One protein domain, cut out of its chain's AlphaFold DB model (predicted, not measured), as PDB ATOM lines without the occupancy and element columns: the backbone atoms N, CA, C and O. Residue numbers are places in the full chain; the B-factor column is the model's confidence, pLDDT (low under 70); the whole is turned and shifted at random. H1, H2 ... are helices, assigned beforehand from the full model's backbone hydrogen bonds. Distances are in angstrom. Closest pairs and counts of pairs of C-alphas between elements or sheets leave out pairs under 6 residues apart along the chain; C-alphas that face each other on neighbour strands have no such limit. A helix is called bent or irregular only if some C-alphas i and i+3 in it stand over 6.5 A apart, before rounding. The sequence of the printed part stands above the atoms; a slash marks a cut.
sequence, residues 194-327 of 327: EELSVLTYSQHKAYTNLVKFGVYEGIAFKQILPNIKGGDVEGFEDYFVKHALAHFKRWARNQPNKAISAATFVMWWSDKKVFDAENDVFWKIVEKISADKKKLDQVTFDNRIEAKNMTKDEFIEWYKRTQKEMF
ATOM      1  N   GLU A 194     170.610 148.754 159.516       82.06
ATOM      2  CA  GLU A 194     170.272 147.519 158.801       82.06
ATOM      3  C   GLU A 194     170.664 146.260 159.589       82.06
ATOM      4  O   GLU A 194     169.959 145.256 159.560       82.06
ATOM      5  N   GLU A 195     171.773 146.291 160.334       81.50
ATOM      6  CA  GLU A 195     172.140 145.181 161.222       81.50
ATOM      7  C   GLU A 195     171.229 145.098 162.456       81.50
ATOM      8  O   GLU A 195     171.031 144.020 163.013       81.50
ATOM      9  N   LEU A 196     170.663 146.217 162.911       86.81
ATOM     10  CA  LEU A 196     169.715 146.227 164.024       86.81
ATOM     11  C   LEU A 196     168.286 145.879 163.592       86.81
ATOM     12  O   LEU A 196     167.527 145.377 164.427       86.81
ATOM     13  N   SER A 197     167.917 146.113 162.328       84.44
ATOM     14  CA  SER A 197     166.568 145.831 161.818       84.44
ATOM     15  C   SER A 197     166.256 144.336 161.780       84.44
ATOM     16  O   SER A 197     165.106 143.952 161.963       84.44
ATOM     17  N   VAL A 198     167.273 143.476 161.655       86.81
ATOM     18  CA  VAL A 198     167.090 142.014 161.681       86.81
ATOM     19  C   VAL A 198     166.790 141.453 163.075       86.81
ATOM     20  O   VAL A 198     166.449 140.280 163.205       86.81
ATOM     21  N   LEU A 199     166.924 142.258 164.136       89.56
ATOM     22  CA  LEU A 199     166.629 141.811 165.495       89.56
ATOM     23  C   LEU A 199     165.121 141.704 165.728       89.56
ATOM     24  O   LEU A 199     164.341 142.585 165.354       89.56
ATOM     25  N   THR A 200     164.717 140.668 166.462       93.00
ATOM     26  CA  THR A 200     163.346 140.564 166.976       93.00
ATOM     27  C   THR A 200     163.055 141.688 167.975       93.00
ATOM     28  O   THR A 200     163.961 142.340 168.516       93.00
ATOM     29  N   TYR A 201     161.777 141.919 168.283       91.44
ATOM     30  CA  TYR A 201     161.383 142.979 169.218       91.44
ATOM     31  C   TYR A 201     162.071 142.849 170.595       91.44
ATOM     32  O   TYR A 201     162.579 143.828 171.157       91.44
ATOM     33  N   SER A 202     162.110 141.635 171.151       94.31
ATOM     34  CA  SER A 202     162.740 141.346 172.445       94.31
ATOM     35  C   SER A 202     164.262 141.482 172.386       94.31
ATOM     36  O   SER A 202     164.855 142.055 173.305       94.31
ATOM     37  N   GLN A 203     164.887 141.058 171.287       95.06
ATOM     38  CA  GLN A 203     166.324 141.191 171.056       95.06
ATOM     39  C   GLN A 203     166.766 142.653 170.927       95.06
ATOM     40  O   GLN A 203     167.703 143.082 171.606       95.06
ATOM     41  N   HIS A 204     166.046 143.462 170.146       95.62
ATOM     42  CA  HIS A 204     166.321 144.894 170.014       95.62
ATOM     43  C   HIS A 204     166.198 145.610 171.370       95.62
ATOM     44  O   HIS A 204     166.999 146.486 171.726       95.62
ATOM     45  N   LYS A 205     165.199 145.245 172.177       96.44
ATOM     46  CA  LYS A 205     165.013 145.818 173.516       96.44
ATOM     47  C   LYS A 205     166.095 145.358 174.500       96.44
ATOM     48  O   LYS A 205     166.561 146.165 175.307       96.44
ATOM     49  N   ALA A 206     166.538 144.105 174.411       97.38
ATOM     50  CA  ALA A 206     167.682 143.586 175.159       97.38
ATOM     51  C   ALA A 206     168.964 144.365 174.824       97.38
ATOM     52  O   ALA A 206     169.614 144.884 175.735       97.38
ATOM     53  N   TYR A 207     169.258 144.540 173.531       96.31
ATOM     54  CA  TYR A 207     170.365 145.359 173.029       96.31
ATOM     55  C   TYR A 207     170.321 146.784 173.602       96.31
ATOM     56  O   TYR A 207     171.268 147.232 174.251       96.31
ATOM     57  N   THR A 208     169.173 147.455 173.482       96.38
ATOM     58  CA  THR A 208     168.978 148.822 173.996       96.38
ATOM     59  C   THR A 208     169.249 148.908 175.505       96.38
ATOM     60  O   THR A 208     169.889 149.847 175.986       96.38
ATOM     61  N   ASN A 209     168.799 147.913 176.277       97.62
ATOM     62  CA  ASN A 209     169.026 147.860 177.723       97.62
ATOM     63  C   ASN A 209     170.513 147.685 178.081       97.62
ATOM     64  O   ASN A 209     170.981 148.307 179.041       97.62
ATOM     65  N   LEU A 210     171.253 146.875 177.318       95.69
ATOM     66  CA  LEU A 210     172.695 146.666 177.493       95.69
ATOM     67  C   LEU A 210     173.486 147.949 177.204       95.69
ATOM     68  O   LEU A 210     174.296 148.374 178.034       95.69
ATOM     69  N   VAL A 211     173.194 148.614 176.085       92.50
ATOM     70  CA  VAL A 211     173.844 149.878 175.702       92.50
ATOM     71  C   VAL A 211     173.543 150.971 176.727       92.50
ATOM     72  O   VAL A 211     174.452 151.626 177.241       92.50
ATOM     73  N   LYS A 212     172.281 151.096 177.162       95.12
ATOM     74  CA  LYS A 212     171.885 152.040 178.222       95.12
ATOM     75  C   LYS A 212     172.630 151.790 179.537       95.12
ATOM     76  O   LYS A 212     172.990 152.742 180.247       95.12
ATOM     77  N   PHE A 213     172.883 150.522 179.869       93.75
ATOM     78  CA  PHE A 213     173.683 150.140 181.031       93.75
ATOM     79  C   PHE A 213     175.162 150.546 180.896       93.75
ATOM     80  O   PHE A 213     175.799 150.842 181.908       93.75
ATOM     81  N   GLY A 214     175.667 150.685 179.669       87.44
ATOM     82  CA  GLY A 214     177.023 151.133 179.345       87.44
ATOM     83  C   GLY A 214     177.880 150.071 178.658       87.44
ATOM     84  O   GLY A 214     179.093 150.248 178.587       87.44
ATOM     85  N   VAL A 215     177.283 148.960 178.211       85.94
ATOM     86  CA  VAL A 215     177.974 147.959 177.386       85.94
ATOM     87  C   VAL A 215     178.192 148.541 175.991       85.94
ATOM     88  O   VAL A 215     177.281 149.155 175.443       85.94
ATOM     89  N   TYR A 216     179.382 148.348 175.419       84.12
ATOM     90  CA  TYR A 216     179.654 148.779 174.048       84.12
ATOM     91  C   TYR A 216     178.746 148.060 173.048       84.12
ATOM     92  O   TYR A 216     178.497 146.861 173.175       84.12
ATOM     93  N   GLU A 217     178.290 148.799 172.044       85.12
ATOM     94  CA  GLU A 217     177.290 148.371 171.063       85.12
ATOM     95  C   GLU A 217     177.677 147.062 170.370       85.12
ATOM     96  O   GLU A 217     176.936 146.082 170.432       85.12
ATOM     97  N   GLY A 218     178.900 146.980 169.846       79.25
ATOM     98  CA  GLY A 218     179.417 145.763 169.230       79.25
ATOM     99  C   GLY A 218     179.456 144.543 170.149       79.25
ATOM    100  O   GLY A 218     179.184 143.427 169.708       79.25
ATOM    101  N   ILE A 219     179.741 144.738 171.439       77.88
ATOM    102  CA  ILE A 219     179.747 143.651 172.429       77.88
ATOM    103  C   ILE A 219     178.315 143.199 172.714       77.88
ATOM    104  O   ILE A 219     178.038 141.999 172.741       77.88
ATOM    105  N   ALA A 220     177.396 144.147 172.909       88.25
ATOM    106  CA  ALA A 220     175.988 143.833 173.111       88.25
ATOM    107  C   ALA A 220     175.430 143.034 171.920       88.25
ATOM    108  O   ALA A 220     174.791 142.007 172.138       88.25
ATOM    109  N   PHE A 221     175.740 143.463 170.691       85.81
ATOM    110  CA  PHE A 221     175.220 142.888 169.451       85.81
ATOM    111  C   PHE A 221     175.878 141.559 169.046       85.81
ATOM    112  O   PHE A 221     175.173 140.580 168.830       85.81
ATOM    113  N   LYS A 222     177.216 141.481 168.962       83.50
ATOM    114  CA  LYS A 222     177.916 140.276 168.458       83.50
ATOM    115  C   LYS A 222     178.223 139.239 169.541       83.50
ATOM    116  O   LYS A 222     178.438 138.082 169.199       83.50
ATOM    117  N   GLN A 223     178.300 139.628 170.820       81.75
ATOM    118  CA  GLN A 223     178.773 138.724 171.883       81.75
ATOM    119  C   GLN A 223     177.691 138.345 172.890       81.75
ATOM    120  O   GLN A 223     177.545 137.167 173.196       81.75
ATOM    121  N   ILE A 224     176.949 139.306 173.444       90.06
ATOM    122  CA  ILE A 224     175.979 138.994 174.505       90.06
ATOM    123  C   ILE A 224     174.694 138.434 173.906       90.06
ATOM    124  O   ILE A 224     174.281 137.333 174.260       90.06
ATOM    125  N   LEU A 225     174.069 139.179 172.993       88.62
ATOM    126  CA  LEU A 225     172.741 138.862 172.477       88.62
ATOM    127  C   LEU A 225     172.634 137.465 171.830       88.62
ATOM    128  O   LEU A 225     171.714 136.738 172.203       88.62
ATOM    129  N   PRO A 226     173.580 137.009 170.977       86.19
ATOM    130  CA  PRO A 226     173.498 135.686 170.343       86.19
ATOM    131  C   PRO A 226     173.655 134.512 171.322       86.19
ATOM    132  O   PRO A 226     173.375 133.362 170.977       86.19
ATOM    133  N   ASN A 227     174.128 134.788 172.541       85.69
ATOM    134  CA  ASN A 227     174.317 133.791 173.589       85.69
ATOM    135  C   ASN A 227     173.124 133.703 174.553       85.69
ATOM    136  O   ASN A 227     173.109 132.829 175.417       85.69
ATOM    137  N   ILE A 228     172.094 134.541 174.389       90.19
ATOM    138  CA  ILE A 228     170.838 134.434 175.143       90.19
ATOM    139  C   ILE A 228     169.941 133.397 174.462       90.19
ATOM    140  O   ILE A 228     169.047 133.737 173.694       90.19
ATOM    141  N   LYS A 229     170.200 132.116 174.719       82.25
ATOM    142  CA  LYS A 229     169.458 130.999 174.119       82.25
ATOM    143  C   LYS A 229     169.261 129.850 175.103       82.25
ATOM    144  O   LYS A 229     170.012 129.709 176.064       82.25
ATOM    145  N   GLY A 230     168.268 129.006 174.824       77.44
ATOM    146  CA  GLY A 230     167.897 127.873 175.679       77.44
ATOM    147  C   GLY A 230     166.999 128.272 176.853       77.44
ATOM    148  O   GLY A 230     166.770 129.448 177.107       77.44
ATOM    149  N   GLY A 231     166.434 127.287 177.558       76.12
ATOM    150  CA  GLY A 231     165.575 127.549 178.721       76.12
ATOM    151  C   GLY A 231     164.296 128.341 178.412       76.12
ATOM    152  O   GLY A 231     163.809 129.048 179.287       76.12
ATOM    153  N   ASP A 232     163.773 128.252 177.182       81.38
ATOM    154  CA  ASP A 232     162.545 128.942 176.750       81.38
ATOM    155  C   ASP A 232     162.608 130.479 176.928       81.38
ATOM    156  O   ASP A 232     161.647 131.134 177.330       81.38
ATOM    157  N   VAL A 233     163.771 131.086 176.666       90.56
ATOM    158  CA  VAL A 233     163.975 132.549 176.777       90.56
ATOM    159  C   VAL A 233     163.756 133.310 175.465       90.56
ATOM    160  O   VAL A 233     163.811 134.537 175.461       90.56
ATOM    161  N   GLU A 234     163.504 132.597 174.369       89.88
ATOM    162  CA  GLU A 234     163.235 133.161 173.042       89.88
ATOM    163  C   GLU A 234     161.951 134.010 173.065       89.88
ATOM    164  O   GLU A 234     160.920 133.581 173.589       89.88
ATOM    165  N   GLY A 235     162.020 135.250 172.569       91.12
ATOM    166  CA  GLY A 235     160.944 136.247 172.724       91.12
ATOM    167  C   GLY A 235     160.955 136.977 174.082       91.12
ATOM    168  O   GLY A 235     160.124 137.855 174.361       91.12
ATOM    169  N   PHE A 236     161.904 136.648 174.961       96.69
ATOM    170  CA  PHE A 236     162.051 137.187 176.319       96.69
ATOM    171  C   PHE A 236     163.500 137.586 176.655       96.69
ATOM    172  O   PHE A 236     163.860 137.734 177.827       96.69
ATOM    173  N   GLU A 237     164.335 137.844 175.651       96.88
ATOM    174  CA  GLU A 237     165.739 138.238 175.806       96.88
ATOM    175  C   GLU A 237     165.893 139.528 176.635       96.88
ATOM    176  O   GLU A 237     166.820 139.653 177.441       96.88
ATOM    177  N   ASP A 238     164.957 140.481 176.535       97.56
ATOM    178  CA  ASP A 238     164.954 141.691 177.370       97.56
ATOM    179  C   ASP A 238     164.660 141.386 178.847       97.56
ATOM    180  O   ASP A 238     165.204 142.058 179.729       97.56
ATOM    181  N   TYR A 239     163.854 140.358 179.135       97.38
ATOM    182  CA  TYR A 239     163.614 139.876 180.501       97.38
ATOM    183  C   TYR A 239     164.857 139.182 181.042       97.38
ATOM    184  O   TYR A 239     165.234 139.419 182.194       97.38
ATOM    185  N   PHE A 240     165.532 138.392 180.205       97.94
ATOM    186  CA  PHE A 240     166.813 137.802 180.567       97.94
ATOM    187  C   PHE A 240     167.823 138.883 180.948       97.94
ATOM    188  O   PHE A 240     168.341 138.873 182.066       97.94
ATOM    189  N   VAL A 241     168.039 139.881 180.082       98.12
ATOM    190  CA  VAL A 241     168.955 140.999 180.359       98.12
ATOM    191  C   VAL A 241     168.552 141.752 181.627       98.12
ATOM    192  O   VAL A 241     169.409 142.066 182.455       98.12
ATOM    193  N   LYS A 242     167.255 142.011 181.839       98.06
ATOM    194  CA  LYS A 242     166.745 142.658 183.061       98.06
ATOM    195  C   LYS A 242     167.144 141.881 184.319       98.06
ATOM    196  O   LYS A 242     167.670 142.477 185.264       98.06
ATOM    197  N   HIS A 243     166.915 140.569 184.343       98.06
ATOM    198  CA  HIS A 243     167.230 139.721 185.498       98.06
ATOM    199  C   HIS A 243     168.732 139.501 185.674       98.06
ATOM    200  O   HIS A 243     169.207 139.522 186.811       98.06
ATOM    201  N   ALA A 244     169.488 139.385 184.582       97.56
ATOM    202  CA  ALA A 244     170.946 139.319 184.594       97.56
ATOM    203  C   ALA A 244     171.557 140.595 185.189       97.56
ATOM    204  O   ALA A 244     172.387 140.523 186.096       97.56
ATOM    205  N   LEU A 245     171.088 141.774 184.770       97.31
ATOM    206  CA  LEU A 245     171.515 143.059 185.331       97.31
ATOM    207  C   LEU A 245     171.113 143.208 186.802       97.31
ATOM    208  O   LEU A 245     171.888 143.736 187.600       97.31
ATOM    209  N   ALA A 246     169.921 142.747 187.190       96.81
ATOM    210  CA  ALA A 246     169.493 142.757 188.589       96.81
ATOM    211  C   ALA A 246     170.364 141.829 189.453       96.81
ATOM    212  O   ALA A 246     170.784 142.210 190.549       96.81
ATOM    213  N   HIS A 247     170.676 140.634 188.945       96.12
ATOM    214  CA  HIS A 247     171.582 139.693 189.590       96.12
ATOM    215  C   HIS A 247     172.985 140.306 189.723       96.12
ATOM    216  O   HIS A 247     173.531 140.354 190.825       96.12
ATOM    217  N   PHE A 248     173.522 140.882 188.648       95.81
ATOM    218  CA  PHE A 248     174.800 141.585 188.670       95.81
ATOM    219  C   PHE A 248     174.816 142.707 189.712       95.81
ATOM    220  O   PHE A 248     175.683 142.720 190.578       95.81
ATOM    221  N   LYS A 249     173.828 143.609 189.715       92.88
ATOM    222  CA  LYS A 249     173.752 144.715 190.690       92.88
ATOM    223  C   LYS A 249     173.675 144.223 192.137       92.88
ATOM    224  O   LYS A 249     174.220 144.863 193.034       92.88
ATOM    225  N   ARG A 250     173.023 143.080 192.376       91.81
ATOM    226  CA  ARG A 250     172.925 142.477 193.711       91.81
ATOM    227  C   ARG A 250     174.279 141.998 194.230       91.81
ATOM    228  O   ARG A 250     174.519 142.132 195.432       91.81
ATOM    229  N   TRP A 251     175.121 141.443 193.364       88.75
ATOM    230  CA  TRP A 251     176.355 140.747 193.748       88.75
ATOM    231  C   TRP A 251     177.636 141.543 193.472       88.75
ATOM    232  O   TRP A 251     178.625 141.391 194.181       88.75
ATOM    233  N   ALA A 252     177.612 142.460 192.511       86.19
ATOM    234  CA  ALA A 252     178.729 143.303 192.110       86.19
ATOM    235  C   ALA A 252     178.584 144.733 192.672       86.19
ATOM    236  O   ALA A 252     178.739 145.707 191.943       86.19
ATOM    237  N   ARG A 253     178.279 144.870 193.973       74.75
ATOM    238  CA  ARG A 253     177.818 146.130 194.608       74.75
ATOM    239  C   ARG A 253     178.810 147.303 194.567       74.75
ATOM    240  O   ARG A 253     178.384 148.449 194.587       74.75
ATOM    241  N   ASN A 254     180.114 147.035 194.491       76.62
ATOM    242  CA  ASN A 254     181.163 148.050 194.670       76.62
ATOM    243  C   ASN A 254     181.891 148.400 193.358       76.62
ATOM    244  O   ASN A 254     183.123 148.291 193.276       76.62
ATOM    245  N   GLN A 255     181.139 148.822 192.336       76.12
ATOM    246  CA  GLN A 255     181.716 149.283 191.066       76.12
ATOM    247  C   GLN A 255     182.202 150.734 191.175       76.12
ATOM    248  O   GLN A 255     181.414 151.598 191.558       76.12
ATOM    249  N   PRO A 256     183.471 151.040 190.837       68.12
ATOM    250  CA  PRO A 256     184.014 152.392 190.992       68.12
ATOM    251  C   PRO A 256     183.349 153.440 190.088       68.12
ATOM    252  O   PRO A 256     183.282 154.608 190.454       68.12
ATOM    253  N   ASN A 257     182.885 153.043 188.899       80.94
ATOM    254  CA  ASN A 257     182.165 153.904 187.959       80.94
ATOM    255  C   ASN A 257     181.343 153.068 186.955       80.94
ATOM    256  O   ASN A 257     181.438 151.838 186.931       80.94
ATOM    257  N   LYS A 258     180.551 153.744 186.110       76.44
ATOM    258  CA  LYS A 258     179.671 153.107 185.112       76.44
ATOM    259  C   LYS A 258     180.442 152.285 184.067       76.44
ATOM    260  O   LYS A 258     180.004 151.187 183.745       76.44
ATOM    261  N   ALA A 259     181.596 152.762 183.596       72.25
ATOM    262  CA  ALA A 259     182.406 152.054 182.600       72.25
ATOM    263  C   ALA A 259     182.984 150.742 183.158       72.25
ATOM    264  O   ALA A 259     182.873 149.694 182.529       72.25
ATOM    265  N   ILE A 260     183.515 150.765 184.385       74.19
ATOM    266  CA  ILE A 260     184.013 149.563 185.071       74.19
ATOM    267  C   ILE A 260     182.855 148.622 185.417       74.19
ATOM    268  O   ILE A 260     183.002 147.407 185.304       74.19
ATOM    269  N   SER A 261     181.691 149.162 185.784       81.06
ATOM    270  CA  SER A 261     180.480 148.366 186.002       81.06
ATOM    271  C   SER A 261     180.069 147.609 184.739       81.06
ATOM    272  O   SER A 261     179.794 146.413 184.813       81.06
ATOM    273  N   ALA A 262     180.053 148.279 183.587       84.06
ATOM    274  CA  ALA A 262     179.732 147.656 182.310       84.06
ATOM    275  C   ALA A 262     180.790 146.627 181.894       84.06
ATOM    276  O   ALA A 262     180.434 145.495 181.582       84.06
ATOM    277  N   ALA A 263     182.079 146.961 181.993       76.31
ATOM    278  CA  ALA A 263     183.167 146.023 181.714       76.31
ATOM    279  C   ALA A 263     183.107 144.781 182.623       76.31
ATOM    280  O   ALA A 263     183.285 143.657 182.162       76.31
ATOM    281  N   THR A 264     182.787 144.959 183.908       83.44
ATOM    282  CA  THR A 264     182.624 143.841 184.849       83.44
ATOM    283  C   THR A 264     181.404 142.996 184.525       83.44
ATOM    284  O   THR A 264     181.462 141.779 184.661       83.44
ATOM    285  N   PHE A 265     180.314 143.609 184.072       93.06
ATOM    286  CA  PHE A 265     179.158 142.859 183.597       93.06
ATOM    287  C   PHE A 265     179.492 142.040 182.345       93.06
ATOM    288  O   PHE A 265     179.165 140.862 182.307       93.06
ATOM    289  N   VAL A 266     180.220 142.608 181.376       86.94
ATOM    290  CA  VAL A 266     180.706 141.871 180.194       86.94
ATOM    291  C   VAL A 266     181.603 140.698 180.606       86.94
ATOM    292  O   VAL A 266     181.391 139.591 180.126       86.94
ATOM    293  N   MET A 267     182.509 140.880 181.576       83.56
ATOM    294  CA  MET A 267     183.321 139.779 182.127       83.56
ATOM    295  C   MET A 267     182.488 138.632 182.712       83.56
ATOM    296  O   MET A 267     182.945 137.490 182.741       83.56
ATOM    297  N   TRP A 268     181.290 138.913 183.235       91.81
ATOM    298  CA  TRP A 268     180.412 137.863 183.755       91.81
ATOM    299  C   TRP A 268     179.829 136.998 182.642       91.81
ATOM    300  O   TRP A 268     179.592 135.818 182.879       91.81
ATOM    301  N   TRP A 269     179.650 137.568 181.450       86.81
ATOM    302  CA  TRP A 269     179.270 136.840 180.245       86.81
ATOM    303  C   TRP A 269     180.457 136.088 179.643       86.81
ATOM    304  O   TRP A 269     180.388 134.877 179.493       86.81
ATOM    305  N   SER A 270     181.562 136.778 179.345       76.19
ATOM    306  CA  SER A 270     182.671 136.190 178.583       76.19
ATOM    307  C   SER A 270     183.518 135.217 179.405       76.19
ATOM    308  O   SER A 270     183.681 134.052 179.045       76.19
ATOM    309  N   ASP A 271     184.065 135.692 180.523       74.88
ATOM    310  CA  ASP A 271     185.166 135.007 181.206       74.88
ATOM    311  C   ASP A 271     184.639 134.065 182.280       74.88
ATOM    312  O   ASP A 271     185.148 132.963 182.479       74.88
ATOM    313  N   LYS A 272     183.621 134.527 183.009       78.62
ATOM    314  CA  LYS A 272     183.051 133.788 184.137       78.62
ATOM    315  C   LYS A 272     181.870 132.912 183.751       78.62
ATOM    316  O   LYS A 272     181.468 132.106 184.587       78.62
ATOM    317  N   LYS A 273     181.307 133.100 182.549       88.62
ATOM    318  CA  LYS A 273     180.186 132.302 182.033       88.62
ATOM    319  C   LYS A 273     179.038 132.175 183.039       88.62
ATOM    320  O   LYS A 273     178.453 131.116 183.240       88.62
ATOM    321  N   VAL A 274     178.757 133.264 183.759       90.75
ATOM    322  CA  VAL A 274     177.747 133.289 184.833       90.75
ATOM    323  C   VAL A 274     176.350 133.091 184.257       90.75
ATOM    324  O   VAL A 274     175.466 132.579 184.935       90.75
ATOM    325  N   PHE A 275     176.147 133.519 183.017       92.81
ATOM    326  CA  PHE A 275     174.864 133.475 182.335       92.81
ATOM    327  C   PHE A 275     174.805 132.375 181.269       92.81
ATOM    328  O   PHE A 275     173.902 132.407 180.444       92.81
ATOM    329  N   ASP A 276     175.736 131.418 181.292       87.94
ATOM    330  CA  ASP A 276     175.711 130.250 180.409       87.94
ATOM    331  C   ASP A 276     174.843 129.142 181.033       87.94
ATOM    332  O   ASP A 276     174.689 129.073 182.256       87.94
ATOM    333  N   ALA A 277     174.284 128.258 180.203       84.38
ATOM    334  CA  ALA A 277     173.358 127.207 180.639       84.38
ATOM    335  C   ALA A 277     173.986 126.188 181.609       84.38
ATOM    336  O   ALA A 277     173.267 125.528 182.362       84.38
ATOM    337  N   GLU A 278     175.316 126.080 181.631       84.75
ATOM    338  CA  GLU A 278     176.063 125.259 182.585       84.75
ATOM    339  C   GLU A 278     176.172 125.895 183.986       84.75
ATOM    340  O   GLU A 278     176.686 125.263 184.909       84.75
ATOM    341  N   ASN A 279     175.706 127.137 184.176       89.81
ATOM    342  CA  ASN A 279     175.755 127.850 185.451       89.81
ATOM    343  C   ASN A 279     174.376 127.933 186.130       89.81
ATOM    344  O   ASN A 279     173.392 128.360 185.528       89.81
ATOM    345  N   ASP A 280     174.306 127.653 187.434       89.38
ATOM    346  CA  ASP A 280     173.070 127.757 188.231       89.38
ATOM    347  C   ASP A 280     172.382 129.128 188.151       89.38
ATOM    348  O   ASP A 280     171.169 129.250 188.347       89.38
ATOM    349  N   VAL A 281     173.147 130.201 187.928       92.81
ATOM    350  CA  VAL A 281     172.591 131.553 187.816       92.81
ATOM    351  C   VAL A 281     171.708 131.689 186.577       92.81
ATOM    352  O   VAL A 281     170.684 132.371 186.670       92.81
ATOM    353  N   PHE A 282     172.038 131.015 185.471       92.25
ATOM    354  CA  PHE A 282     171.196 130.977 184.275       92.25
ATOM    355  C   PHE A 282     169.812 130.418 184.605       92.25
ATOM    356  O   PHE A 282     168.804 131.087 184.379       92.25
ATOM    357  N   TRP A 283     169.750 129.257 185.258       90.44
ATOM    358  CA  TRP A 283     168.480 128.615 185.604       90.44
ATOM    359  C   TRP A 283     167.664 129.415 186.621       90.44
ATOM    360  O   TRP A 283     166.448 129.528 186.486       90.44
ATOM    361  N   LYS A 284     168.323 130.089 187.572       95.19
ATOM    362  CA  LYS A 284     167.657 131.045 188.480       95.19
ATOM    363  C   LYS A 284     167.075 132.254 187.748       95.19
ATOM    364  O   LYS A 284     166.135 132.876 188.240       95.19
ATOM    365  N   ILE A 285     167.666 132.658 186.624       96.56
ATOM    366  CA  ILE A 285     167.114 133.714 185.770       96.56
ATOM    367  C   ILE A 285     165.938 133.162 184.964       96.56
ATOM    368  O   ILE A 285     164.882 133.788 184.977       96.56
ATOM    369  N   VAL A 286     166.079 131.985 184.349       92.69
ATOM    370  CA  VAL A 286     165.004 131.302 183.608       92.69
ATOM    371  C   VAL A 286     163.763 131.107 184.481       92.69
ATOM    372  O   VAL A 286     162.665 131.465 184.069       92.69
ATOM    373  N   GLU A 287     163.920 130.657 185.725       95.12
ATOM    374  CA  GLU A 287     162.808 130.499 186.671       95.12
ATOM    375  C   GLU A 287     162.059 131.822 186.912       95.12
ATOM    376  O   GLU A 287     160.827 131.866 186.928       95.12
ATOM    377  N   LYS A 288     162.794 132.934 187.038       97.06
ATOM    378  CA  LYS A 288     162.188 134.265 187.180       97.06
ATOM    379  C   LYS A 288     161.480 134.721 185.915       97.06
ATOM    380  O   LYS A 288     160.437 135.357 186.026       97.06
ATOM    381  N   ILE A 289     162.024 134.410 184.739       96.25
ATOM    382  CA  ILE A 289     161.358 134.687 183.463       96.25
ATOM    383  C   ILE A 289     160.051 133.894 183.404       96.25
ATOM    384  O   ILE A 289     159.013 134.484 183.132       96.25
ATOM    385  N   SER A 290     160.056 132.607 183.753       93.69
ATOM    386  CA  SER A 290     158.840 131.785 183.822       93.69
ATOM    387  C   SER A 290     157.802 132.345 184.797       93.69
ATOM    388  O   SER A 290     156.607 132.348 184.500       93.69
ATOM    389  N   ALA A 291     158.234 132.870 185.947       96.12
ATOM    390  CA  ALA A 291     157.346 133.554 186.885       96.12
ATOM    391  C   ALA A 291     156.807 134.887 186.336       96.12
ATOM    392  O   ALA A 291     155.676 135.256 186.640       96.12
ATOM    393  N   ASP A 292     157.598 135.610 185.541       95.81
ATOM    394  CA  ASP A 292     157.172 136.843 184.881       95.81
ATOM    395  C   ASP A 292     156.196 136.564 183.726       95.81
ATOM    396  O   ASP A 292     155.205 137.279 183.607       95.81
ATOM    397  N   LYS A 293     156.403 135.494 182.943       94.62
ATOM    398  CA  LYS A 293     155.485 135.047 181.878       94.62
ATOM    399  C   LYS A 293     154.067 134.836 182.412       94.62
ATOM    400  O   LYS A 293     153.117 135.331 181.825       94.62
ATOM    401  N   LYS A 294     153.935 134.187 183.575       94.19
ATOM    402  CA  LYS A 294     152.641 133.927 184.240       94.19
ATOM    403  C   LYS A 294     151.897 135.186 184.702       94.19
ATOM    404  O   LYS A 294     150.733 135.090 185.069       94.19
ATOM    405  N   LYS A 295     152.571 136.339 184.760       95.75
ATOM    406  CA  LYS A 295     151.976 137.622 185.172       95.75
ATOM    407  C   LYS A 295     151.543 138.480 183.988       95.75
ATOM    408  O   LYS A 295     150.945 139.528 184.212       95.75
ATOM    409  N   LEU A 296     151.911 138.096 182.767       94.19
ATOM    410  CA  LEU A 296     151.483 138.802 181.568       94.19
ATOM    411  C   LEU A 296     150.018 138.485 181.293       94.19
ATOM    412  O   LEU A 296     149.570 137.358 181.503       94.19
ATOM    413  N   ASP A 297     149.281 139.481 180.814       95.06
ATOM    414  CA  ASP A 297     147.994 139.225 180.187       95.06
ATOM    415  C   ASP A 297     148.194 138.419 178.894       95.06
ATOM    416  O   ASP A 297     149.268 138.443 178.281       95.06
ATOM    417  N   GLN A 298     147.146 137.702 178.490       90.44
ATOM    418  CA  GLN A 298     147.189 136.784 177.353       90.44
ATOM    419  C   GLN A 298     147.635 137.489 176.064       90.44
ATOM    420  O   GLN A 298     148.503 136.983 175.363       90.44
ATOM    421  N   VAL A 299     147.128 138.700 175.809       89.25
ATOM    422  CA  VAL A 299     147.457 139.476 174.605       89.25
ATOM    423  C   VAL A 299     148.941 139.832 174.582       89.25
ATOM    424  O   VAL A 299     149.618 139.645 173.573       89.25
ATOM    425  N   THR A 300     149.487 140.315 175.700       89.69
ATOM    426  CA  THR A 300     150.917 140.619 175.797       89.69
ATOM    427  C   THR A 300     151.775 139.368 175.645       89.69
ATOM    428  O   THR A 300     152.832 139.440 175.020       89.69
ATOM    429  N   PHE A 301     151.364 138.235 176.214       91.56
ATOM    430  CA  PHE A 301     152.093 136.981 176.054       91.56
ATOM    431  C   PHE A 301     152.101 136.530 174.589       91.56
ATOM    432  O   PHE A 301     153.181 136.325 174.033       91.56
ATOM    433  N   ASP A 302     150.935 136.477 173.948       88.44
ATOM    434  CA  ASP A 302     150.771 136.034 172.561       88.44
ATOM    435  C   ASP A 302     151.551 136.919 171.591       88.44
ATOM    436  O   ASP A 302     152.308 136.415 170.765       88.44
ATOM    437  N   ASN A 303     151.496 138.242 171.776       90.12
ATOM    438  CA  ASN A 303     152.295 139.190 170.998       90.12
ATOM    439  C   ASN A 303     153.797 138.885 171.060       90.12
ATOM    440  O   ASN A 303     154.509 139.079 170.080       90.12
ATOM    441  N   ARG A 304     154.307 138.418 172.204       92.25
ATOM    442  CA  ARG A 304     155.729 138.065 172.343       92.25
ATOM    443  C   ARG A 304     156.055 136.730 171.699       92.25
ATOM    444  O   ARG A 304     157.154 136.585 171.171       92.25
ATOM    445  N   ILE A 305     155.131 135.773 171.758       90.50
ATOM    446  CA  ILE A 305     155.280 134.486 171.077       90.50
ATOM    447  C   ILE A 305     155.266 134.676 169.562       90.50
ATOM    448  O   ILE A 305     156.069 134.045 168.883       90.50
ATOM    449  N   GLU A 306     154.434 135.579 169.052       87.50
ATOM    450  CA  GLU A 306     154.388 135.926 167.632       87.50
ATOM    451  C   GLU A 306     155.656 136.688 167.207       87.50
ATOM    452  O   GLU A 306     156.348 136.300 166.266       87.50
ATOM    453  N   ALA A 307     156.045 137.714 167.974       87.06
ATOM    454  CA  ALA A 307     157.209 138.554 167.681       87.06
ATOM    455  C   ALA A 307     158.555 137.811 167.701       87.06
ATOM    456  O   ALA A 307     159.560 138.370 167.263       87.06
ATOM    457  N   LYS A 308     158.629 136.594 168.253       85.38
ATOM    458  CA  LYS A 308     159.905 135.880 168.409       85.38
ATOM    459  C   LYS A 308     160.477 135.362 167.085       85.38
ATOM    460  O   LYS A 308     161.674 135.123 167.013       85.38
ATOM    461  N   ASN A 309     159.633 135.210 166.062       82.00
ATOM    462  CA  ASN A 309     160.008 134.661 164.753       82.00
ATOM    463  C   ASN A 309     160.042 135.718 163.636       82.00
ATOM    464  O   ASN A 309     160.192 135.361 162.471       82.00
ATOM    465  N   MET A 310     159.876 136.998 163.971       87.56
ATOM    466  CA  MET A 310     159.872 138.100 163.011       87.56
ATOM    467  C   MET A 310     160.684 139.278 163.544       87.56
ATOM    468  O   MET A 310     160.869 139.450 164.754       87.56
ATOM    469  N   THR A 311     161.195 140.091 162.633       89.31
ATOM    470  CA  THR A 311     161.918 141.311 162.980       89.31
ATOM    471  C   THR A 311     161.015 142.285 163.736       89.31
ATOM    472  O   THR A 311     159.782 142.224 163.683       89.31
ATOM    473  N   LYS A 312     161.626 143.221 164.465       86.56
ATOM    474  CA  LYS A 312     160.890 144.284 165.163       86.56
ATOM    475  C   LYS A 312     159.960 145.055 164.217       86.56
ATOM    476  O   LYS A 312     158.851 145.391 164.630       86.56
ATOM    477  N   ASP A 313     160.405 145.341 162.997       85.94
ATOM    478  CA  ASP A 313     159.637 146.140 162.041       85.94
ATOM    479  C   ASP A 313     158.477 145.332 161.444       85.94
ATOM    480  O   ASP A 313     157.345 145.818 161.454       85.94
ATOM    481  N   GLU A 314     158.708 144.066 161.073       87.62
ATOM    482  CA  GLU A 314     157.641 143.136 160.664       87.62
ATOM    483  C   GLU A 314     156.580 142.980 161.759       87.62
ATOM    484  O   GLU A 314     155.381 143.031 161.478       87.62
ATOM    485  N   PHE A 315     156.995 142.870 163.026       88.81
ATOM    486  CA  PHE A 315     156.062 142.805 164.149       88.81
ATOM    487  C   PHE A 315     155.244 144.092 164.305       88.81
ATOM    488  O   PHE A 315     154.043 144.036 164.570       88.81
ATOM    489  N   ILE A 316     155.867 145.263 164.139       87.12
ATOM    490  CA  ILE A 316     155.163 146.550 164.215       87.12
ATOM    491  C   ILE A 316     154.113 146.657 163.101       87.12
ATOM    492  O   ILE A 316     153.010 147.150 163.352       87.12
ATOM    493  N   GLU A 317     154.430 146.208 161.889       89.31
ATOM    494  CA  GLU A 317     153.481 146.180 160.773       89.31
ATOM    495  C   GLU A 317     152.352 145.174 160.999       89.31
ATOM    496  O   GLU A 317     151.178 145.532 160.856       89.31
ATOM    497  N   TRP A 318     152.691 143.955 161.424       88.69
ATOM    498  CA  TRP A 318     151.723 142.923 161.785       88.69
ATOM    499  C   TRP A 318     150.751 143.433 162.852       88.69
ATOM    500  O   TRP A 318     149.539 143.395 162.649       88.69
ATOM    501  N   TYR A 319     151.266 144.019 163.937       85.25
ATOM    502  CA  TYR A 319     150.451 144.537 165.035       85.25
ATOM    503  C   TYR A 319     149.504 145.651 164.571       85.25
ATOM    504  O   TYR A 319     148.328 145.662 164.935       85.25
ATOM    505  N   LYS A 320     149.984 146.575 163.725       87.81
ATOM    506  CA  LYS A 320     149.146 147.637 163.141       87.81
ATOM    507  C   LYS A 320     148.016 147.069 162.283       87.81
ATOM    508  O   LYS A 320     146.902 147.587 162.353       87.81
ATOM    509  N   ARG A 321     148.287 146.030 161.485       85.56
ATOM    510  CA  ARG A 321     147.271 145.371 160.651       85.56
ATOM    511  C   ARG A 321     146.217 144.675 161.508       85.56
ATOM    512  O   ARG A 321     145.038 144.951 161.327       85.56
ATOM    513  N   THR A 322     146.634 143.880 162.490       80.69
ATOM    514  CA  THR A 322     145.723 143.146 163.385       80.69
ATOM    515  C   THR A 322     144.822 144.087 164.189       80.69
ATOM    516  O   THR A 322     143.635 143.827 164.345       80.69
ATOM    517  N   GLN A 323     145.349 145.229 164.650       76.62
ATOM    518  CA  GLN A 323     144.534 146.248 165.324       76.62
ATOM    519  C   GLN A 323     143.520 146.899 164.375       76.62
ATOM    520  O   GLN A 323     142.407 147.187 164.788       76.62
ATOM    521  N   LYS A 324     143.874 147.108 163.101       73.12
ATOM    522  CA  LYS A 324     142.974 147.690 162.094       73.12
ATOM    523  C   LYS A 324     141.865 146.729 161.647       73.12
ATOM    524  O   LYS A 324     140.851 147.193 161.159       73.12
ATOM    525  N   GLU A 325     142.058 145.419 161.786       66.69
ATOM    526  CA  GLU A 325     141.043 144.392 161.488       66.69
ATOM    527  C   GLU A 325     140.086 144.134 162.669       66.69
ATOM    528  O   GLU A 325     139.024 143.543 162.485       66.69
ATOM    529  N   MET A 326     140.441 144.588 163.877       57.81
ATOM    530  CA  MET A 326     139.609 144.502 165.087       57.81
ATOM    531  C   MET A 326     138.643 145.690 165.278       57.81
ATOM    532  O   MET A 326     137.823 145.642 166.198       57.81
ATOM    533  N   PHE A 327     138.724 146.728 164.436       45.78
ATOM    534  CA  PHE A 327     137.881 147.936 164.455       45.78
ATOM    535  C   PHE A 327     137.269 148.212 163.082       45.78
ATOM    536  O   PHE A 327     136.154 148.777 163.050       45.78
TER     537      PHE A 327
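Overview. This is residues 194 to 327 of the 327 residues of the protein "RepB family plasmid replication initiator protein" of Phaeodactylibacter sp (UniProt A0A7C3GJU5). The core is a small group of crossed helices, with H3 and H4 packed on H2 and H6 crossing H4 on its side away from H2. H5 closes one end of the long axis near H2, H3 and H4, while H7 and H8 make the other end, meeting the first residues of H2; the last part of H8 sticks out as an arm with residues 320 to 327. The printed part has 134 residues with eight named helices, H1 to H8 in order, and no named strand; the class is all helix. It is compact, with a radius of gyration of the C-alphas of 15.8 A, yet elongated, spanning 53 by 33 by 23 A.

Arrangement. H1, residues 194 to 197, is close to but not clearly touching H2, residues 201 to 213; their closest C-alphas, Leu 196 and His 204, are 7.0 A apart. H2 is the hub, touching four helices. H3, residues 217 to 227, touches H2 at a steep tilt of 51 degrees, opposite ways, closest at the C-alphas of Tyr 207 and Ala 220, 5.8 A. H4, residues 237 to 251, touches H2 with residues 237 to 242 alone, at a shallow tilt of 29 degrees, the same way; the closest C-alphas, Ala 206 and Asp 238, are 4.0 A apart. H5, residues 258 to 270, touches no helix but is near H2, H3 and H4; its C-alpha 262 is 6.7 A from that of Phe 213. H6, residues 280 to 293, touches H4 at a steep tilt of 53 degrees, opposite ways, closest at the C-alphas of His 243 and Ile 285, 6.0 A; H2 and H6 are apart. H7, residues 298 to 307, and H8, residues 312 to 325, each only just touch H2, only at their ends, with 3 pairs of C-alphas within 8 A; the closest are Tyr 201 to Ala 307, 6.3 A, and Tyr 201 to Lys 312, 4.3 A. The helix packing is mostly crossed, but only just. In H2, H4, H5, H7 and H8 every O i to N i+4 pair is within hydrogen-bond range; H6 has 9 of 10, H3 has 3 of 7 beside 2 of 8 O i to N i+3 pairs, and H1 is too short for an O i to N i+4 pair.

Along the chain. H1 begins at C-alpha 194, (170.272, 147.519, 158.801). H2 measures 18.5 A from first to last C-alpha, H3 15.1 A, H4 21.0 A from (165.739, 138.238, 175.806), H5 18.4 A, H6 20.1 A, H7 14.0 A and H8 20.2 A, ending at C-alpha 325, (141.043, 144.392, 161.488). H3 is irregular, but only just: C-alphas 222 and 225 are 6.7 A apart.

Size, cuts and confidence. The C-alphas farthest apart, Pro 256 and Phe 327, are 53.4 A from each other. The printed part has no cut and no long link. Mean pLDDT of the printed part is 87.8; residue 256 and residues 325 to 327 are under 70.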